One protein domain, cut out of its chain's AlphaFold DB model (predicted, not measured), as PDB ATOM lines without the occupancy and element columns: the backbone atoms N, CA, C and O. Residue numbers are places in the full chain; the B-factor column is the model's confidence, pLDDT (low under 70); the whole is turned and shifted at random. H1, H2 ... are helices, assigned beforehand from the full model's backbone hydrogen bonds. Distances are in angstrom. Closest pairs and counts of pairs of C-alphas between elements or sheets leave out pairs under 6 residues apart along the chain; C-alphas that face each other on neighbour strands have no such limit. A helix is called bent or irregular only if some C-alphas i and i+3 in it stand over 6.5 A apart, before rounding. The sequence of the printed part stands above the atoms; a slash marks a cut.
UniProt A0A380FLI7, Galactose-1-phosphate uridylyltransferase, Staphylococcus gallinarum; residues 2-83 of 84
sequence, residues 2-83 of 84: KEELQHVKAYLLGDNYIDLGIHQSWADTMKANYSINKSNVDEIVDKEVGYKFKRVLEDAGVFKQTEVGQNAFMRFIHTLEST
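What this domain is: This is residues 2 to 83 of the 84 residues of the protein "Galactose-1-phosphate uridylyltransferase" of Staphylococcus gallinarum (UniProt A0A380FLI7). A long helix, H3, reaches out from a small cluster of helices at its beginning to a single helix, H4, beyond its far end. In the cluster, H1 packs on the first residues of H3, 41 to 45, and H2 packs on H1; H4 is turned at an angle to H3, and its last part, residues 77 to 81, sticks out with residues 82 and 83. The printed part has 82 residues, with four named helices in the order H1, H2, H3, H4 and no named strand, and its class is all helix. It is loose, with a radius of gyration of the C-alphas of 16.4 A, and elongated, spanning 46 by 27 by 25 A.

Where its parts are: The longest helix is H3, residues 41 to 59, 27.1 A from its first to its last C-alpha; it begins at C-alpha 41 at (26.152, -0.197, -2.423) and ends at C-alpha 59 at (45.420, -9.978, 13.965). Before it along the chain come H1, residues 2 to 12, 15.5 A long, and H2, residues 21 to 33, 20.0 A long. H2 is irregular: C-alphas 22 and 25 are 7.1 A apart, against about 5 A in a regular helix. After H3 comes H4, residues 67 to 81, 21.2 A long, which ends at C-alpha 81 at (28.171, -23.529, 19.941).

How they stand to each other: H3 touches H1 with residues 41 to 45 alone; their closest C-alphas, those of Lys 9 and Val 41, are 6.3 A apart. H1 and H3 run opposite ways at a steep tilt of 62 degrees. H1 also touches H2, where the closest C-alphas are those of Val 8 and Ala 27, 6.3 A apart. These two run the same way at a steep tilt of 43 degrees. H2 and H3 are near each other, with their closest C-alphas 8.1 A apart. H3 and H4 are near each other too, while H4 is apart from H1 and from H2. In H1, H3 and H4 every O i to N i+4 pair is within hydrogen-bond range; in H2 it is 7 of 9.

The domain as a whole: The two C-alphas farthest apart, those of Tyr 17 and Glu 67, are 47.9 A from each other, and the first and last printed C-alphas, those of Lys 2 and Thr 83, are 20.5 A apart. The printed part has no cut. The links from H1 to H2, from H2 to H3 and from H3 to H4 are short, with 8, 7 and 7 residues. Residues 77 to 83, of which 77 to 81 belong to H4, stand free. The mean pLDDT of the printed part is 86.2; it is under 70 at residues 61 to 65, residue 69 and residues 82 to 83.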
ATOM      1  N   LYS A   2      23.161  -2.129  12.876       78.44
ATOM      2  CA  LYS A   2      22.367  -2.028  11.622       78.44
ATOM      3  C   LYS A   2      22.147  -0.578  11.165       78.44
ATOM      4  O   LYS A   2      22.293  -0.297   9.985       78.44
ATOM      5  N   GLU A   3      21.859   0.329  12.097       85.12
ATOM      6  CA  GLU A   3      21.673   1.763  11.813       85.12
ATOM      7  C   GLU A   3      22.958   2.433  11.305       85.12
ATOM      8  O   GLU A   3      22.931   3.143  10.307       85.12
ATOM      9  N   GLU A   4      24.111   2.123  11.905       87.56
ATOM     10  CA  GLU A   4      25.412   2.648  11.462       87.56
ATOM     11  C   GLU A   4      25.741   2.247  10.017       87.56
ATOM     12  O   GLU A   4      26.222   3.064   9.237       87.56
ATOM     13  N   LEU A   5      25.432   1.006   9.621       92.12
ATOM     14  CA  LEU A   5      25.622   0.563   8.237       92.12
ATOM     15  C   LEU A   5      24.661   1.263   7.269       92.12
ATOM     16  O   LEU A   5      25.043   1.529   6.133       92.12
ATOM     17  N   GLN A   6      23.439   1.589   7.698       92.69
ATOM     18  CA  GLN A   6      22.499   2.368   6.882       92.69
ATOM     19  C   GLN A   6      23.006   3.796   6.658       92.69
ATOM     20  O   GLN A   6      22.980   4.282   5.530       92.69
ATOM     21  N   HIS A   7      23.545   4.432   7.699       94.25
ATOM     22  CA  HIS A   7      24.182   5.746   7.596       94.25
ATOM     23  C   HIS A   7      25.365   5.731   6.624       94.25
ATOM     24  O   HIS A   7      25.455   6.592   5.750       94.25
ATOM     25  N   VAL A   8      26.221   4.706   6.699       94.81
ATOM     26  CA  VAL A   8      27.320   4.524   5.740       94.81
ATOM     27  C   VAL A   8      26.781   4.373   4.316       94.81
ATOM     28  O   VAL A   8      27.232   5.085   3.426       94.81
ATOM     29  N   LYS A   9      25.780   3.516   4.079       95.38
ATOM     30  CA  LYS A   9      25.178   3.334   2.744       95.38
ATOM     31  C   LYS A   9      24.603   4.638   2.188       95.38
ATOM     32  O   LYS A   9      24.861   4.973   1.035       95.38
ATOM     33  N   ALA A  10      23.875   5.399   3.001       94.81
ATOM     34  CA  ALA A  10      23.313   6.687   2.604       94.81
ATOM     35  C   ALA A  10      24.409   7.708   2.249       94.81
ATOM     36  O   ALA A  10      24.340   8.345   1.193       94.81
ATOM     37  N   TYR A  11      25.478   7.777   3.045       96.00
ATOM     38  CA  TYR A  11      26.642   8.607   2.741       96.00
ATOM     39  C   TYR A  11      27.327   8.210   1.426       96.00
ATOM     40  O   TYR A  11      27.666   9.071   0.605       96.00
ATOM     41  N   LEU A  12      27.509   6.907   1.183       95.00
ATOM     42  CA  LEU A  12      28.091   6.383  -0.057       95.00
ATOM     43  C   LEU A  12      27.228   6.699  -1.289       95.00
ATOM     44  O   LEU A  12      27.769   6.885  -2.376       95.00
ATOM     45  N   LEU A  13      25.909   6.825  -1.112       95.69
ATOM     46  CA  LEU A  13      24.958   7.239  -2.149       95.69
ATOM     47  C   LEU A  13      24.838   8.763  -2.323       95.69
ATOM     48  O   LEU A  13      24.082   9.212  -3.186       95.69
ATOM     49  N   GLY A  14      25.591   9.549  -1.549       92.31
ATOM     50  CA  GLY A  14      25.709  10.998  -1.719       92.31
ATOM     51  C   GLY A  14      25.066  11.848  -0.624       92.31
ATOM     52  O   GLY A  14      25.105  13.073  -0.739       92.31
ATOM     53  N   ASP A  15      24.516  11.250   0.437       90.31
ATOM     54  CA  ASP A  15      24.027  12.010   1.591       90.31
ATOM     55  C   ASP A  15      25.186  12.415   2.515       90.31
ATOM     56  O   ASP A  15      25.558  11.721   3.460       90.31
ATOM     57  N   ASN A  16      25.810  13.548   2.195       82.62
ATOM     58  CA  ASN A  16      26.992  14.037   2.905       82.62
ATOM     59  C   ASN A  16      26.666  14.758   4.230       82.62
ATOM     60  O   ASN A  16      27.577  15.320   4.833       82.62
ATOM     61  N   TYR A  17      25.401  14.793   4.671       84.25
ATOM     62  CA  TYR A  17      25.002  15.468   5.917       84.25
ATOM     63  C   TYR A  17      24.935  14.517   7.125       84.25
ATOM     64  O   TYR A  17      24.603  14.927   8.237       84.25
ATOM     65  N   ILE A  18      25.242  13.238   6.912       88.00
ATOM     66  CA  ILE A  18      25.194  12.200   7.938       88.00
ATOM     67  C   ILE A  18      26.518  12.157   8.702       88.00
ATOM     68  O   ILE A  18      27.581  12.002   8.103       88.00
ATOM     69  N   ASP A  19      26.441  12.229  10.029       88.56
ATOM     70  CA  ASP A  19      27.592  11.981  10.895       88.56
ATOM     71  C   ASP A  19      27.872  10.473  10.983       88.56
ATOM     72  O   ASP A  19      27.060   9.689  11.482       88.56
ATOM     73  N   LEU A  20      29.034  10.069  10.472       91.12
ATOM     74  CA  LEU A  20      29.512   8.689  10.512       91.12
ATOM     75  C   LEU A  20      30.447   8.410  11.695       91.12
ATOM     76  O   LEU A  20      30.850   7.259  11.889       91.12
ATOM     77  N   GLY A  21      30.825   9.430  12.472       92.75
ATOM     78  CA  GLY A  21      31.771   9.311  13.576       92.75
ATOM     79  C   GLY A  21      33.044   8.559  13.169       92.75
ATOM     80  O   GLY A  21      33.732   8.913  12.211       92.75
ATOM     81  N   ILE A  22      33.339   7.461  13.872       91.81
ATOM     82  CA  ILE A  22      34.526   6.626  13.612       91.81
ATOM     83  C   ILE A  22      34.509   5.917  12.246       91.81
ATOM     84  O   ILE A  22      35.545   5.426  11.799       91.81
ATOM     85  N   HIS A  23      33.353   5.843  11.579       93.56
ATOM     86  CA  HIS A  23      33.197   5.179  10.281       93.56
ATOM     87  C   HIS A  23      33.453   6.113   9.095       93.56
ATOM     88  O   HIS A  23      33.505   5.625   7.965       93.56
ATOM     89  N   GLN A  24      33.662   7.415   9.328       94.75
ATOM     90  CA  GLN A  24      33.890   8.403   8.270       94.75
ATOM     91  C   GLN A  24      35.071   8.018   7.372       94.75
ATOM     92  O   GLN A  24      34.910   7.855   6.166       94.75
ATOM     93  N   SER A  25      36.240   7.762   7.964       95.31
ATOM     94  CA  SER A  25      37.455   7.412   7.215       95.31
ATOM     95  C   SER A  25      37.305   6.120   6.404       95.31
ATOM     96  O   SER A  25      37.862   5.979   5.313       95.31
ATOM     97  N   TRP A  26      36.521   5.172   6.919       94.94
ATOM     98  CA  TRP A  26      36.208   3.937   6.211       94.94
ATOM     99  C   TRP A  26      35.284   4.191   5.015       94.94
ATOM    100  O   TRP A  26      35.547   3.674   3.931       94.94
ATOM    101  N   ALA A  27      34.257   5.026   5.177       95.19
ATOM    102  CA  ALA A  27      33.362   5.405   4.088       95.19
ATOM    103  C   ALA A  27      34.066   6.227   2.997       95.19
ATOM    104  O   ALA A  27      33.854   5.977   1.810       95.19
ATOM    105  N   ASP A  28      34.969   7.132   3.381       95.19
ATOM    106  CA  ASP A  28      35.797   7.900   2.445       95.19
ATOM    107  C   ASP A  28      36.701   6.973   1.616       95.19
ATOM    108  O   ASP A  28      36.794   7.104   0.395       95.19
ATOM    109  N   THR A  29      37.307   5.974   2.266       95.38
ATOM    110  CA  THR A  29      38.122   4.948   1.594       95.38
ATOM    111  C   THR A  29      37.295   4.161   0.575       95.38
ATOM    112  O   THR A  29      37.756   3.909  -0.538       95.38
ATOM    113  N   MET A  30      36.052   3.805   0.913       95.62
ATOM    114  CA  MET A  30      35.148   3.129  -0.021       95.62
ATOM    115  C   MET A  30      34.792   4.016  -1.221       95.62
ATOM    116  O   MET A  30      34.862   3.544  -2.354       95.62
ATOM    117  N   LYS A  31      34.484   5.303  -1.008       94.31
ATOM    118  CA  LYS A  31      34.238   6.259  -2.105       94.31
ATOM    119  C   LYS A  31      35.441   6.421  -3.034       94.31
ATOM    120  O   LYS A  31      35.256   6.610  -4.231       94.31
ATOM    121  N   ALA A  32      36.657   6.361  -2.495       95.62
ATOM    122  CA  ALA A  32      37.878   6.472  -3.289       95.62
ATOM    123  C   ALA A  32      38.168   5.208  -4.118       95.62
ATOM    124  O   ALA A  32      38.690   5.306  -5.226       95.62
ATOM    125  N   ASN A  33      37.827   4.028  -3.592       95.31
ATOM    126  CA  ASN A  33      38.193   2.743  -4.194       95.31
ATOM    127  C   ASN A  33      37.118   2.148  -5.113       95.31
ATOM    128  O   ASN A  33      37.425   1.260  -5.910       95.31
ATOM    129  N   TYR A  34      35.868   2.604  -5.009       94.75
ATOM    130  CA  TYR A  34      34.743   2.020  -5.732       94.75
ATOM    131  C   TYR A  34      33.881   3.079  -6.424       94.75
ATOM    132  O   TYR A  34      33.624   4.154  -5.889       94.75
ATOM    133  N   SER A  35      33.341   2.728  -7.595       95.62
ATOM    134  CA  SER A  35      32.219   3.462  -8.187       95.62
ATOM    135  C   SER A  35      30.915   2.932  -7.594       95.62
ATOM    136  O   SER A  35      30.465   1.834  -7.934       95.62
ATOM    137  N   ILE A  36      30.342   3.688  -6.657       96.12
ATOM    138  CA  ILE A  36      29.199   3.252  -5.850       96.12
ATOM    139  C   ILE A  36      27.902   3.857  -6.384       96.12
ATOM    140  O   ILE A  36      27.833   5.035  -6.730       96.12
ATOM    141  N   ASN A  37      26.856   3.039  -6.440       96.12
ATOM    142  CA  ASN A  37      25.504   3.422  -6.809       96.12
ATOM    143  C   ASN A  37      24.477   2.532  -6.083       96.12
ATOM    144  O   ASN A  37      24.817   1.601  -5.353       96.12
ATOM    145  N   LYS A  38      23.189   2.801  -6.306       95.75
ATOM    146  CA  LYS A  38      22.094   2.091  -5.627       95.75
ATOM    147  C   LYS A  38      22.050   0.586  -5.906       95.75
ATOM    148  O   LYS A  38      21.489  -0.129  -5.090       95.75
ATOM    149  N   SER A  39      22.601   0.105  -7.024       96.69
ATOM    150  CA  SER A  39      22.576  -1.325  -7.351       96.69
ATOM    151  C   SER A  39      23.735  -2.115  -6.746       96.69
ATOM    152  O   SER A  39      23.647  -3.335  -6.722       96.69
ATOM    153  N   ASN A  40      24.814  -1.463  -6.289       96.75
ATOM    154  CA  ASN A  40      26.004  -2.152  -5.764       96.75
ATOM    155  C   ASN A  40      26.418  -1.737  -4.341       96.75
ATOM    156  O   ASN A  40      27.303  -2.365  -3.765       96.75
ATOM    157  N   VAL A  41      25.792  -0.708  -3.757       96.69
ATOM    158  CA  VAL A  41      26.152  -0.197  -2.423       96.69
ATOM    159  C   VAL A  41      26.070  -1.273  -1.338       96.69
ATOM    160  O   VAL A  41      26.944  -1.335  -0.477       96.69
ATOM    161  N   ASP A  42      25.058  -2.141  -1.393       95.88
ATOM    162  CA  ASP A  42      24.874  -3.205  -0.408       95.88
ATOM    163  C   ASP A  42      26.005  -4.232  -0.485       95.88
ATOM    164  O   ASP A  42      26.642  -4.518   0.524       95.88
ATOM    165  N   GLU A  43      26.315  -4.705  -1.694       96.69
ATOM    166  CA  GLU A  43      27.384  -5.676  -1.936       96.69
ATOM    167  C   GLU A  43      28.755  -5.132  -1.513       96.69
ATOM    168  O   GLU A  43      29.537  -5.831  -0.869       96.69
ATOM    169  N   ILE A  44      29.047  -3.869  -1.842       96.75
ATOM    170  CA  ILE A  44      30.321  -3.229  -1.493       96.75
ATOM    171  C   ILE A  44      30.460  -3.099   0.023       96.75
ATOM    172  O   ILE A  44      31.508  -3.446   0.571       96.75
ATOM    173  N   VAL A  45      29.413  -2.639   0.712       95.69
ATOM    174  CA  VAL A  45      29.443  -2.500   2.174       95.69
ATOM    175  C   VAL A  45      29.602  -3.862   2.845       95.69
ATOM    176  O   VAL A  45      30.450  -3.998   3.726       95.69
ATOM    177  N   ASP A  46      28.866  -4.885   2.409       94.75
ATOM    178  CA  ASP A  46      28.961  -6.232   2.983       94.75
ATOM    179  C   ASP A  46      30.357  -6.843   2.768       94.75
ATOM    180  O   ASP A  46      30.941  -7.427   3.688       94.75
ATOM    181  N   LYS A  47      30.944  -6.638   1.583       94.81
ATOM    182  CA  LYS A  47      32.315  -7.056   1.264       94.81
ATOM    183  C   LYS A  47      33.344  -6.395   2.186       94.81
ATOM    184  O   LYS A  47      34.210  -7.073   2.739       94.81
ATOM    185  N   GLU A  48      33.245  -5.085   2.375       95.44
ATOM    186  CA  GLU A  48      34.171  -4.313   3.207       95.44
ATOM    187  C   GLU A  48      34.032  -4.640   4.700       95.44
ATOM    188  O   GLU A  48      35.033  -4.727   5.420       95.44
ATOM    189  N   VAL A  49      32.808  -4.911   5.164       94.31
ATOM    190  CA  VAL A  49      32.566  -5.466   6.502       94.31
ATOM    191  C   VAL A  49      33.282  -6.809   6.641       94.31
ATOM    192  O   VAL A  49      34.061  -6.989   7.580       94.31
ATOM    193  N   GLY A  50      33.103  -7.720   5.680       91.50
ATOM    194  CA  GLY A  50      33.788  -9.014   5.657       91.50
ATOM    195  C   GLY A  50      35.313  -8.886   5.733       91.50
ATOM    196  O   GLY A  50      35.957  -9.610   6.496       91.50
ATOM    197  N   TYR A  51      35.904  -7.922   5.021       90.88
ATOM    198  CA  TYR A  51      37.343  -7.663   5.098       90.88
ATOM    199  C   TYR A  51      37.799  -7.150   6.461       90.88
ATOM    200  O   TYR A  51      38.817  -7.627   6.969       90.88
ATOM    201  N   LYS A  52      37.053  -6.232   7.087       88.69
ATOM    202  CA  LYS A  52      37.363  -5.784   8.452       88.69
ATOM    203  C   LYS A  52      37.326  -6.949   9.438       88.69
ATOM    204  O   LYS A  52      38.268  -7.112  10.210       88.69
ATOM    205  N   PHE A  53      36.291  -7.786   9.376       86.56
ATOM    206  CA  PHE A  53      36.183  -8.971  10.229       86.56
ATOM    207  C   PHE A  53      37.336  -9.950  10.004       86.56
ATOM    208  O   PHE A  53      37.968 -10.383  10.965       86.56
ATOM    209  N   LYS A  54      37.661 -10.255   8.742       84.81
ATOM    210  CA  LYS A  54      38.787 -11.129   8.398       84.81
ATOM    211  C   LYS A  54      40.095 -10.619   9.002       84.81
ATOM    212  O   LYS A  54      40.805 -11.392   9.637       84.81
ATOM    213  N   ARG A  55      40.391  -9.325   8.851       83.75
ATOM    214  CA  ARG A  55      41.617  -8.719   9.384       83.75
ATOM    215  C   ARG A  55      41.686  -8.799  10.910       83.75
ATOM    216  O   ARG A  55      42.726  -9.151  11.449       83.75
ATOM    217  N   VAL A  56      40.571  -8.554  11.603       84.31
ATOM    218  CA  VAL A  56      40.494  -8.709  13.067       84.31
ATOM    219  C   VAL A  56      40.810 -10.147  13.490       84.31
ATOM    220  O   VAL A  56      41.550 -10.355  14.449       84.31
ATOM    221  N   LEU A  57      40.295 -11.146  12.771       79.94
ATOM    222  CA  LEU A  57      40.586 -12.556  13.049       79.94
ATOM    223  C   LEU A  57      42.056 -12.924  12.759       79.94
ATOM    224  O   LEU A  57      42.655 -13.700  13.508       79.94
ATOM    225  N   GLU A  58      42.655 -12.363  11.706       78.00
ATOM    226  CA  GLU A  58      44.082 -12.525  11.392       78.00
ATOM    227  C   GLU A  58      44.983 -11.916  12.478       78.00
ATOM    228  O   GLU A  58      45.908 -12.585  12.957       78.00
ATOM    229  N   ASP A  59      44.681 -10.691  12.917       75.31
ATOM    230  CA  ASP A  59      45.420  -9.978  13.965       75.31
ATOM    231  C   ASP A  59      45.288 -10.682  15.326       75.31
ATOM    232  O   ASP A  59      46.273 -10.834  16.051       75.31
ATOM    233  N   ALA A  60      44.102 -11.220  15.634       76.62
ATOM    234  CA  ALA A  60      43.865 -12.065  16.806       76.62
ATOM    235  C   ALA A  60      44.581 -13.430  16.731       76.62
ATOM    236  O   ALA A  60      44.549 -14.211  17.685       76.62
ATOM    237  N   GLY A  61      45.231 -13.741  15.605       67.31
ATOM    238  CA  GLY A  61      45.974 -14.977  15.397       67.31
ATOM    239  C   GLY A  61      45.091 -16.209  15.216       67.31
ATOM    240  O   GLY A  61      45.635 -17.308  15.180       67.31
ATOM    241  N   VAL A  62      43.772 -16.047  15.060       67.44
ATOM    242  CA  VAL A  62      42.793 -17.145  14.951       67.44
ATOM    243  C   VAL A  62      43.124 -18.085  13.790       67.44
ATOM    244  O   VAL A  62      42.952 -19.293  13.906       67.44
ATOM    245  N   PHE A  63      43.662 -17.558  12.688       63.16
ATOM    246  CA  PHE A  63      44.030 -18.354  11.512       63.16
ATOM    247  C   PHE A  63      45.491 -18.832  11.490       63.16
ATOM    248  O   PHE A  63      45.922 -19.446  10.512       63.16
ATOM    249  N   LYS A  64      46.290 -18.563  12.532       67.19
ATOM    250  CA  LYS A  64      47.687 -19.025  12.574       67.19
ATOM    251  C   LYS A  64      47.730 -20.517  12.916       67.19
ATOM    252  O   LYS A  64      47.151 -20.939  13.912       67.19
ATOM    253  N   GLN A  65      48.496 -21.311  12.161       64.31
ATOM    254  CA  GLN A  65      48.796 -22.723  12.478       64.31
ATOM    255  C   GLN A  65      49.811 -22.867  13.632       64.31
ATOM    256  O   GLN A  65      50.682 -23.730  13.621       64.31
ATOM    257  N   THR A  66      49.730 -21.984  14.621       72.06
ATOM    258  CA  THR A  66      50.493 -22.064  15.863       72.06
ATOM    259  C   THR A  66      49.578 -22.593  16.959       72.06
ATOM    260  O   THR A  66      48.359 -22.466  16.867       72.06
ATOM    261  N   GLU A  67      50.145 -23.144  18.029       74.38
ATOM    262  CA  GLU A  67      49.369 -23.618  19.185       74.38
ATOM    263  C   GLU A  67      48.449 -22.515  19.754       74.38
ATOM    264  O   GLU A  67      47.301 -22.758  20.122       74.38
ATOM    265  N   VAL A  68      48.912 -21.261  19.734       75.50
ATOM    266  CA  VAL A  68      48.119 -20.084  20.125       75.50
ATOM    267  C   VAL A  68      46.938 -19.849  19.180       75.50
ATOM    268  O   VAL A  68      45.833 -19.583  19.657       75.50
ATOM    269  N   GLY A  69      47.148 -19.955  17.865       68.06
ATOM    270  CA  GLY A  69      46.094 -19.751  16.873       68.06
ATOM    271  C   GLY A  69      45.053 -20.868  16.869       68.06
ATOM    272  O   GLY A  69      43.859 -20.579  16.867       68.06
ATOM    273  N   GLN A  70      45.481 -22.126  17.024       74.94
ATOM    274  CA  GLN A  70      44.570 -23.262  17.208       74.94
ATOM    275  C   GLN A  70      43.712 -23.101  18.470       74.94
ATOM    276  O   GLN A  70      42.495 -23.267  18.417       74.94
ATOM    277  N   ASN A  71      44.310 -22.687  19.592       78.62
ATOM    278  CA  ASN A  71      43.562 -22.419  20.821       78.62
ATOM    279  C   ASN A  71      42.595 -21.227  20.683       78.62
ATOM    280  O   ASN A  71      41.495 -21.260  21.232       78.62
ATOM    281  N   ALA A  72      42.971 -20.170  19.954       74.50
ATOM    282  CA  ALA A  72      42.088 -19.034  19.678       74.50
ATOM    283  C   ALA A  72      40.911 -19.422  18.769       74.50
ATOM    284  O   ALA A  72      39.779 -19.021  19.041       74.50
ATOM    285  N   PHE A  73      41.159 -20.251  17.753       75.19
ATOM    286  CA  PHE A  73      40.128 -20.815  16.887       75.19
ATOM    287  C   PHE A  73      39.153 -21.707  17.663       75.19
ATOM    288  O   PHE A  73      37.945 -21.520  17.562       75.19
ATOM    289  N   MET A  74      39.653 -22.602  18.520       79.44
ATOM    290  CA  MET A  74      38.804 -23.456  19.362       79.44
ATOM    291  C   MET A  74      37.928 -22.652  20.330       79.44
ATOM    292  O   MET A  74      36.758 -22.989  20.518       79.44
ATOM    293  N   ARG A  75      38.465 -21.566  20.909       80.06
ATOM    294  CA  ARG A  75      37.673 -20.623  21.716       80.06
ATOM    295  C   ARG A  75      36.573 -19.962  20.887       80.06
ATOM    296  O   ARG A  75      35.444 -19.890  21.353       80.06
ATOM    297  N   PHE A  76      36.882 -19.519  19.669       79.75
ATOM    298  CA  PHE A  76      35.888 -18.933  18.771       79.75
ATOM    299  C   PHE A  76      34.763 -19.926  18.430       79.75
ATOM    300  O   PHE A  76      33.594 -19.586  18.592       79.75
ATOM    301  N   ILE A  77      35.085 -21.172  18.062       84.44
ATOM    302  CA  ILE A  77      34.072 -22.209  17.796       84.44
ATOM    303  C   ILE A  77      33.173 -22.449  19.015       84.44
ATOM    304  O   ILE A  77      31.953 -22.453  18.876       84.44
ATOM    305  N   HIS A  78      33.739 -22.532  20.223       81.69
ATOM    306  CA  HIS A  78      32.941 -22.680  21.445       81.69
ATOM    307  C   HIS A  78      31.953 -21.528  21.663       81.69
ATOM    308  O   HIS A  78      30.847 -21.766  22.142       81.69
ATOM    309  N   THR A  79      32.307 -20.289  21.303       78.56
ATOM    310  CA  THR A  79      31.363 -19.158  21.406       78.56
ATOM    311  C   THR A  79      30.195 -19.263  20.425       78.56
ATOM    312  O   THR A  79      29.115 -18.754  20.710       78.56
ATOM    313  N   LEU A  80      30.379 -19.954  19.295       77.50
ATOM    314  CA  LEU A  80      29.309 -20.212  18.330       77.50
ATOM    315  C   LEU A  80      28.397 -21.361  18.783       77.50
ATOM    316  O   LEU A  80      27.192 -21.300  18.561       77.50
ATOM    317  N   GLU A  81      28.947 -22.383  19.443       74.12
ATOM    318  CA  GLU A  81      28.171 -23.529  19.941       74.12
ATOM    319  C   GLU A  81      27.364 -23.218  21.207       74.12
ATOM    320  O   GLU A  81      26.300 -23.790  21.418       74.12
ATOM    321  N   SER A  82      27.821 -22.279  22.037       59.50
ATOM    322  CA  SER A  82      27.155 -21.910  23.299       59.50
ATOM    323  C   SER A  82      26.004 -20.901  23.145       59.50
ATOM    324  O   SER A  82      25.527 -20.358  24.139       59.50
ATOM    325  N   THR A  83      25.519 -20.680  21.919       48.53
ATOM    326  CA  THR A  83      24.347 -19.829  21.625       48.53
ATOM    327  C   THR A  83      23.136 -20.648  21.134       48.53
ATOM    328  O   THR A  83      22.428 -20.226  20.219       48.53
TER     329      THR A  83